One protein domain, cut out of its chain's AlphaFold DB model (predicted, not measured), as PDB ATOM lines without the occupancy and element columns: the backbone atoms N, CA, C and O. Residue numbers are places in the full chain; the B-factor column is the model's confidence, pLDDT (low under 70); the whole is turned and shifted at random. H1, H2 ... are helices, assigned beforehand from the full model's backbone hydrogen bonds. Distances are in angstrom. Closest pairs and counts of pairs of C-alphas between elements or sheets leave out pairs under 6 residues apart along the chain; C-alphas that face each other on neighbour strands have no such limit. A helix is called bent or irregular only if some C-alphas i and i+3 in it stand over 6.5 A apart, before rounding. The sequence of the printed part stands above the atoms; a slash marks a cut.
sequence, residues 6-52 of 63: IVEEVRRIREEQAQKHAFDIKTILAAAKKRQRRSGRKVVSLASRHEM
ATOM      1  N   ILE A   6     -23.941 -55.769  36.243       95.06
ATOM      2  CA  ILE A   6     -24.430 -54.390  36.113       95.06
ATOM      3  C   ILE A   6     -23.246 -53.437  35.969       95.06
ATOM      4  O   ILE A   6     -23.268 -52.520  35.146       95.06
ATOM      5  N   VAL A   7     -22.197 -53.649  36.765       95.62
ATOM      6  CA  VAL A   7     -20.999 -52.805  36.742       95.62
ATOM      7  C   VAL A   7     -20.280 -52.933  35.404       95.62
ATOM      8  O   VAL A   7     -19.899 -51.913  34.828       95.62
ATOM      9  N   GLU A   8     -20.130 -54.154  34.896       95.25
ATOM     10  CA  GLU A   8     -19.473 -54.405  33.611       95.25
ATOM     11  C   GLU A   8     -20.246 -53.786  32.441       95.25
ATOM     12  O   GLU A   8     -19.654 -53.102  31.605       95.25
ATOM     13  N   GLU A   9     -21.575 -53.894  32.434       96.44
ATOM     14  CA  GLU A   9     -22.399 -53.259  31.402       96.44
ATOM     15  C   GLU A   9     -22.298 -51.725  31.457       96.44
ATOM     16  O   GLU A   9     -22.112 -51.057  30.437       96.44
ATOM     17  N   VAL A  10     -22.326 -51.136  32.658       96.75
ATOM     18  CA  VAL A  10     -22.142 -49.686  32.828       96.75
ATOM     19  C   VAL A  10     -20.762 -49.237  32.340       96.75
ATOM     20  O   VAL A  10     -20.653 -48.171  31.724       96.75
ATOM     21  N   ARG A  11     -19.707 -50.015  32.608       95.94
ATOM     22  CA  ARG A  11     -18.347 -49.731  32.125       95.94
ATOM     23  C   ARG A  11     -18.288 -49.766  30.604       95.94
ATOM     24  O   ARG A  11     -17.860 -48.776  30.012       95.94
ATOM     25  N   ARG A  12     -18.813 -50.826  29.989       96.50
ATOM     26  CA  ARG A  12     -18.886 -50.978  28.534       96.50
ATOM     27  C   ARG A  12     -19.600 -49.800  27.874       96.50
ATOM     28  O   ARG A  12     -19.049 -49.168  26.977       96.50
ATOM     29  N   ILE A  13     -20.787 -49.437  28.366       96.12
ATOM     30  CA  ILE A  13     -21.552 -48.306  27.824       96.12
ATOM     31  C   ILE A  13     -20.749 -47.004  27.940       96.12
ATOM     32  O   ILE A  13     -20.730 -46.204  27.004       96.12
ATOM     33  N   ARG A  14     -20.086 -46.756  29.076       95.19
ATOM     34  CA  ARG A  14     -19.269 -45.543  29.262       95.19
ATOM     35  C   ARG A  14     -18.111 -45.485  28.274       95.19
ATOM     36  O   ARG A  14     -17.861 -44.415  27.721       95.19
ATOM     37  N   GLU A  15     -17.451 -46.608  28.038       95.81
ATOM     38  CA  GLU A  15     -16.333 -46.715  27.104       95.81
ATOM     39  C   GLU A  15     -16.779 -46.465  25.659       95.81
ATOM     40  O   GLU A  15     -16.214 -45.606  24.982       95.81
ATOM     41  N   GLU A  16     -17.885 -47.075  25.228       96.12
ATOM     42  CA  GLU A  16     -18.474 -46.828  23.905       96.12
ATOM     43  C   GLU A  16     -18.877 -45.356  23.701       96.12
ATOM     44  O   GLU A  16     -18.759 -44.808  22.601       96.12
ATOM     45  N   GLN A  17     -19.373 -44.679  24.744       93.25
ATOM     46  CA  GLN A  17     -19.686 -43.247  24.666       93.25
ATOM     47  C   GLN A  17     -18.417 -42.385  24.635       93.25
ATOM     48  O   GLN A  17     -18.377 -41.410  23.886       93.25
ATOM     49  N   ALA A  18     -17.389 -42.725  25.414       94.50
ATOM     50  CA  ALA A  18     -16.125 -41.992  25.442       94.50
ATOM     51  C   ALA A  18     -15.352 -42.127  24.121       94.50
ATOM     52  O   ALA A  18     -14.830 -41.134  23.610       94.50
ATOM     53  N   GLN A  19     -15.356 -43.317  23.517       96.62
ATOM     54  CA  GLN A  19     -14.688 -43.594  22.246       96.62
ATOM     55  C   GLN A  19     -15.226 -42.722  21.101       96.62
ATOM     56  O   GLN A  19     -14.444 -42.194  20.313       96.62
ATOM     57  N   LYS A  20     -16.544 -42.462  21.054       95.06
ATOM     58  CA  LYS A  20     -17.177 -41.540  20.078       95.06
ATOM     59  C   LYS A  20     -16.649 -40.105  20.155       95.06
ATOM     60  O   LYS A  20     -16.851 -39.317  19.234       95.06
ATOM     61  N   HIS A  21     -16.014 -39.764  21.266       95.62
ATOM     62  CA  HIS A  21     -15.471 -38.450  21.569       95.62
ATOM     63  C   HIS A  21     -13.941 -38.474  21.720       95.62
ATOM     64  O   HIS A  21     -13.370 -37.519  22.241       95.62
ATOM     65  N   ALA A  22     -13.284 -39.555  21.275       95.25
ATOM     66  CA  ALA A  22     -11.840 -39.766  21.398       95.25
ATOM     67  C   ALA A  22     -11.318 -39.585  22.835       95.25
ATOM     68  O   ALA A  22     -10.203 -39.119  23.045       95.25
ATOM     69  N   PHE A  23     -12.146 -39.930  23.828       93.50
ATOM     70  CA  PHE A  23     -11.856 -39.755  25.253       93.50
ATOM     71  C   PHE A  23     -11.588 -38.299  25.685       93.50
ATOM     72  O   PHE A  23     -11.146 -38.062  26.809       93.50
ATOM     73  N   ASP A  24     -11.913 -37.299  24.856       96.31
ATOM     74  CA  ASP A  24     -11.803 -35.895  25.246       96.31
ATOM     75  C   ASP A  24     -12.999 -35.477  26.115       96.31
ATOM     76  O   ASP A  24     -14.148 -35.364  25.681       96.31
ATOM     77  N   ILE A  25     -12.712 -35.187  27.381       94.06
ATOM     78  CA  ILE A  25     -13.704 -34.768  28.374       94.06
ATOM     79  C   ILE A  25     -14.460 -33.512  27.915       94.06
ATOM     80  O   ILE A  25     -15.666 -33.386  28.157       94.06
ATOM     81  N   LYS A  26     -13.788 -32.576  27.232       96.06
ATOM     82  CA  LYS A  26     -14.412 -31.323  26.789       96.06
ATOM     83  C   LYS A  26     -15.472 -31.583  25.722       96.06
ATOM     84  O   LYS A  26     -16.559 -30.997  25.789       96.06
ATOM     85  N   THR A  27     -15.196 -32.475  24.774       95.06
ATOM     86  CA  THR A  27     -16.141 -32.818  23.701       95.06
ATOM     87  C   THR A  27     -17.324 -33.625  24.233       95.06
ATOM     88  O   THR A  27     -18.464 -33.315  23.876       95.06
ATOM     89  N   ILE A  28     -17.096 -34.557  25.167       94.25
ATOM     90  CA  ILE A  28     -18.162 -35.291  25.873       94.25
ATOM     91  C   ILE A  28     -19.107 -34.311  26.579       94.25
ATOM     92  O   ILE A  28     -20.330 -34.373  26.414       94.25
ATOM     93  N   LEU A  29     -18.550 -33.359  27.333       95.00
ATOM     94  CA  LEU A  29     -19.334 -32.357  28.051       95.00
ATOM     95  C   LEU A  29     -20.144 -31.471  27.094       95.00
ATOM     96  O   LEU A  29     -21.322 -31.196  27.340       95.00
ATOM     97  N   ALA A  30     -19.535 -31.028  25.993       95.19
ATOM     98  CA  ALA A  30     -20.214 -30.229  24.980       95.19
ATOM     99  C   ALA A  30     -21.379 -31.003  24.333       95.19
ATOM    100  O   ALA A  30     -22.483 -30.463  24.192       95.19
ATOM    101  N   ALA A  31     -21.172 -32.282  24.008       94.44
ATOM    102  CA  ALA A  31     -22.204 -33.158  23.463       94.44
ATOM    103  C   ALA A  31     -23.358 -33.383  24.456       94.44
ATOM    104  O   ALA A  31     -24.532 -33.303  24.075       94.44
ATOM    105  N   ALA A  32     -23.050 -33.589  25.740       92.62
ATOM    106  CA  ALA A  32     -24.048 -33.722  26.800       92.62
ATOM    107  C   ALA A  32     -24.893 -32.446  26.953       92.62
ATOM    108  O   ALA A  32     -26.125 -32.516  26.927       92.62
ATOM    109  N   LYS A  33     -24.258 -31.265  27.000       92.44
ATOM    110  CA  LYS A  33     -24.958 -29.967  27.048       92.44
ATOM    111  C   LYS A  33     -25.857 -29.753  25.828       92.44
ATOM    112  O   LYS A  33     -26.990 -29.293  25.964       92.44
ATOM    113  N   LYS A  34     -25.389 -30.119  24.630       93.56
ATOM    114  CA  LYS A  34     -26.184 -30.047  23.391       93.56
ATOM    115  C   LYS A  34     -27.423 -30.943  23.467       93.56
ATOM    116  O   LYS A  34     -28.513 -30.504  23.101       93.56
ATOM    117  N   ARG A  35     -27.279 -32.169  23.980       93.31
ATOM    118  CA  ARG A  35     -28.390 -33.112  24.196       93.31
ATOM    119  C   ARG A  35     -29.397 -32.582  25.218       93.31
ATOM    120  O   ARG A  35     -30.595 -32.628  24.966       93.31
ATOM    121  N   GLN A  36     -28.912 -32.018  26.324       92.50
ATOM    122  CA  GLN A  36     -29.752 -31.411  27.357       92.50
ATOM    123  C   GLN A  36     -30.605 -30.271  26.789       92.50
ATOM    124  O   GLN A  36     -31.818 -30.268  26.986       92.50
ATOM    125  N   ARG A  37     -30.003 -29.361  26.010       90.06
ATOM    126  CA  ARG A  37     -30.719 -28.253  25.351       90.06
ATOM    127  C   ARG A  37     -31.808 -28.736  24.392       90.06
ATOM    128  O   ARG A  37     -32.873 -28.139  24.330       90.06
ATOM    129  N   ARG A  38     -31.563 -29.837  23.675       94.00
ATOM    130  CA  ARG A  38     -32.538 -30.446  22.751       94.00
ATOM    131  C   ARG A  38     -33.683 -31.178  23.449       94.00
ATOM    132  O   ARG A  38     -34.677 -31.471  22.804       94.00
ATOM    133  N   SER A  39     -33.555 -31.489  24.739       92.00
ATOM    134  CA  SER A  39     -34.552 -32.291  25.458       92.00
ATOM    135  C   SER A  39     -35.858 -31.551  25.766       92.00
ATOM    136  O   SER A  39     -36.784 -32.173  26.279       92.00
ATOM    137  N   GLY A  40     -35.916 -30.232  25.542       89.88
ATOM    138  CA  GLY A  40     -37.068 -29.390  25.886       89.88
ATOM    139  C   GLY A  40     -37.295 -29.206  27.393       89.88
ATOM    140  O   GLY A  40     -38.150 -28.425  27.798       89.88
ATOM    141  N   ARG A  41     -36.525 -29.893  28.247       90.56
ATOM    142  CA  ARG A  41     -36.621 -29.770  29.704       90.56
ATOM    143  C   ARG A  41     -35.962 -28.477  30.175       90.56
ATOM    144  O   ARG A  41     -34.849 -28.150  29.756       90.56
ATOM    145  N   LYS A  42     -36.620 -27.779  31.106       87.00
ATOM    146  CA  LYS A  42     -36.066 -26.591  31.764       87.00
ATOM    147  C   LYS A  42     -34.768 -26.960  32.484       87.00
ATOM    148  O   LYS A  42     -34.763 -27.805  33.376       87.00
ATOM    149  N   VAL A  43     -33.674 -26.303  32.112       86.12
ATOM    150  CA  VAL A  43     -32.417 -26.383  32.859       86.12
ATOM    151  C   VAL A  43     -32.577 -25.519  34.106       86.12
ATOM    152  O   VAL A  43     -32.771 -24.312  33.995       86.12
ATOM    153  N   VAL A  44     -32.547 -26.139  35.285       85.12
ATOM    154  CA  VAL A  44     -32.645 -25.435  36.570       85.12
ATOM    155  C   VAL A  44     -31.260 -25.268  37.186       85.12
ATOM    156  O   VAL A  44     -30.455 -26.199  37.179       85.12
ATOM    157  N   SER A  45     -30.981 -24.083  37.722       83.75
ATOM    158  CA  SER A  45     -29.865 -23.862  38.638       83.75
ATOM    159  C   SER A  45     -30.337 -24.180  40.052       83.75
ATOM    160  O   SER A  45     -31.329 -23.615  40.515       83.75
ATOM    161  N   LEU A  46     -29.650 -25.088  40.739       81.56
ATOM    162  CA  LEU A  46     -29.901 -25.316  42.159       81.56
ATOM    163  C   LEU A  46     -29.323 -24.135  42.945       81.56
ATOM    164  O   LEU A  46     -28.213 -23.692  42.643       81.56
ATOM    165  N   ALA A  47     -30.073 -23.623  43.924       81.00
ATOM    166  CA  ALA A  47     -29.582 -22.552  44.784       81.00
ATOM    167  C   ALA A  47     -28.306 -23.000  45.516       81.00
ATOM    168  O   ALA A  47     -28.099 -24.190  45.793       81.00
ATOM    169  N   SER A  48     -27.419 -22.044  45.786       76.25
ATOM    170  CA  SER A  48     -26.150 -22.344  46.444       76.25
ATOM    171  C   SER A  48     -26.409 -22.844  47.869       76.25
ATOM    172  O   SER A  48     -27.356 -22.420  48.529       76.25
ATOM    173  N   ARG A  49     -25.561 -23.749  48.379       67.69
ATOM    174  CA  ARG A  49     -25.695 -24.297  49.745       67.69
ATOM    175  C   ARG A  49     -25.698 -23.205  50.824       67.69
ATOM    176  O   ARG A  49     -26.224 -23.443  51.901       67.69
ATOM    177  N   HIS A  50     -25.140 -22.032  50.524       65.00
ATOM    178  CA  HIS A  50     -25.118 -20.887  51.428       65.00
ATOM    179  C   HIS A  50     -26.501 -20.243  51.621       65.00
ATOM    180  O   HIS A  50     -26.779 -19.704  52.683       65.00
ATOM    181  N   GLU A  51     -27.393 -20.362  50.635       62.31
ATOM    182  CA  GLU A  51     -28.771 -19.854  50.703       62.31
ATOM    183  C   GLU A  51     -29.773 -20.907  51.197       62.31
ATOM    184  O   GLU A  51     -30.961 -20.624  51.357       62.31
ATOM    185  N   MET A  52     -29.318 -22.140  51.433       59.81
ATOM    186  CA  MET A  52     -30.174 -23.184  51.978       59.81
ATOM    187  C   MET A  52     -30.314 -22.944  53.481       59.81
ATOM    188  O   MET A  52     -29.309 -23.037  54.188       59.81
TER     189      MET A  52
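AT A GLANCE: This is residues 6 to 52 of the 63 residues of an uncharacterized protein of Acidobacteria bacterium RIFCSPLOWO2_02_FULL_61_28 (UniProt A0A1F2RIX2). Two helices of equal length, H1 and then H2, meet near the end of H1 and the beginning of H2 in an open, L-shaped corner, and a long tail without a named element, residues 39 to 52, runs away from the far end of H2. The contacts at the corner are few, and the far arm of H1, residues 6 to 14, and residues 32 to 52 stick out free. The printed part has 47 residues, with two named helices in the order H1, H2 and no named strand; the class is all helix. It is extended, with a radius of gyration of the C-alphas of 14.9 A, and elongated, spanning 39 by 25 by 20 A.

HOW THE PARTS SIT: Start with H1, residues 6 to 19, and pass over the tight link of 5 residues to H2, residues 25 to 38. Look at the C-alphas of Ala 18 and Ile 28, the closest of the two helices, 7.0 A apart: H1 and H2 are close but not clearly touching, with 1 pair of C-alphas within 8 A. Their lines are about perpendicular, at 83 degrees, and their centres are 17.5 A apart. In H1 and H2 every O i to N i+4 pair is within hydrogen-bond range.

IN THESE COORDINATES: Find C-alpha 6 at (-24.430, -54.390, 36.113); from there H1 runs 20.1 A to C-alpha 19 at (-14.688, -43.594, 22.246). H2 begins at C-alpha 25 and runs 20.1 A to C-alpha 38 at (-32.538, -30.446, 22.751). Neither helix is bent.

THE WHOLE: The two C-alphas farthest apart, those of Glu 8 and Glu 51, are 39.7 A apart. The printed part has no cut, and its one link between helices is tight. The C-alphas of residues 39 to 52 lie 13 to 26 A from the mean of the C-alphas. The mean pLDDT of the printed part is 90.1; look at residues 49 to 52 for values under 70.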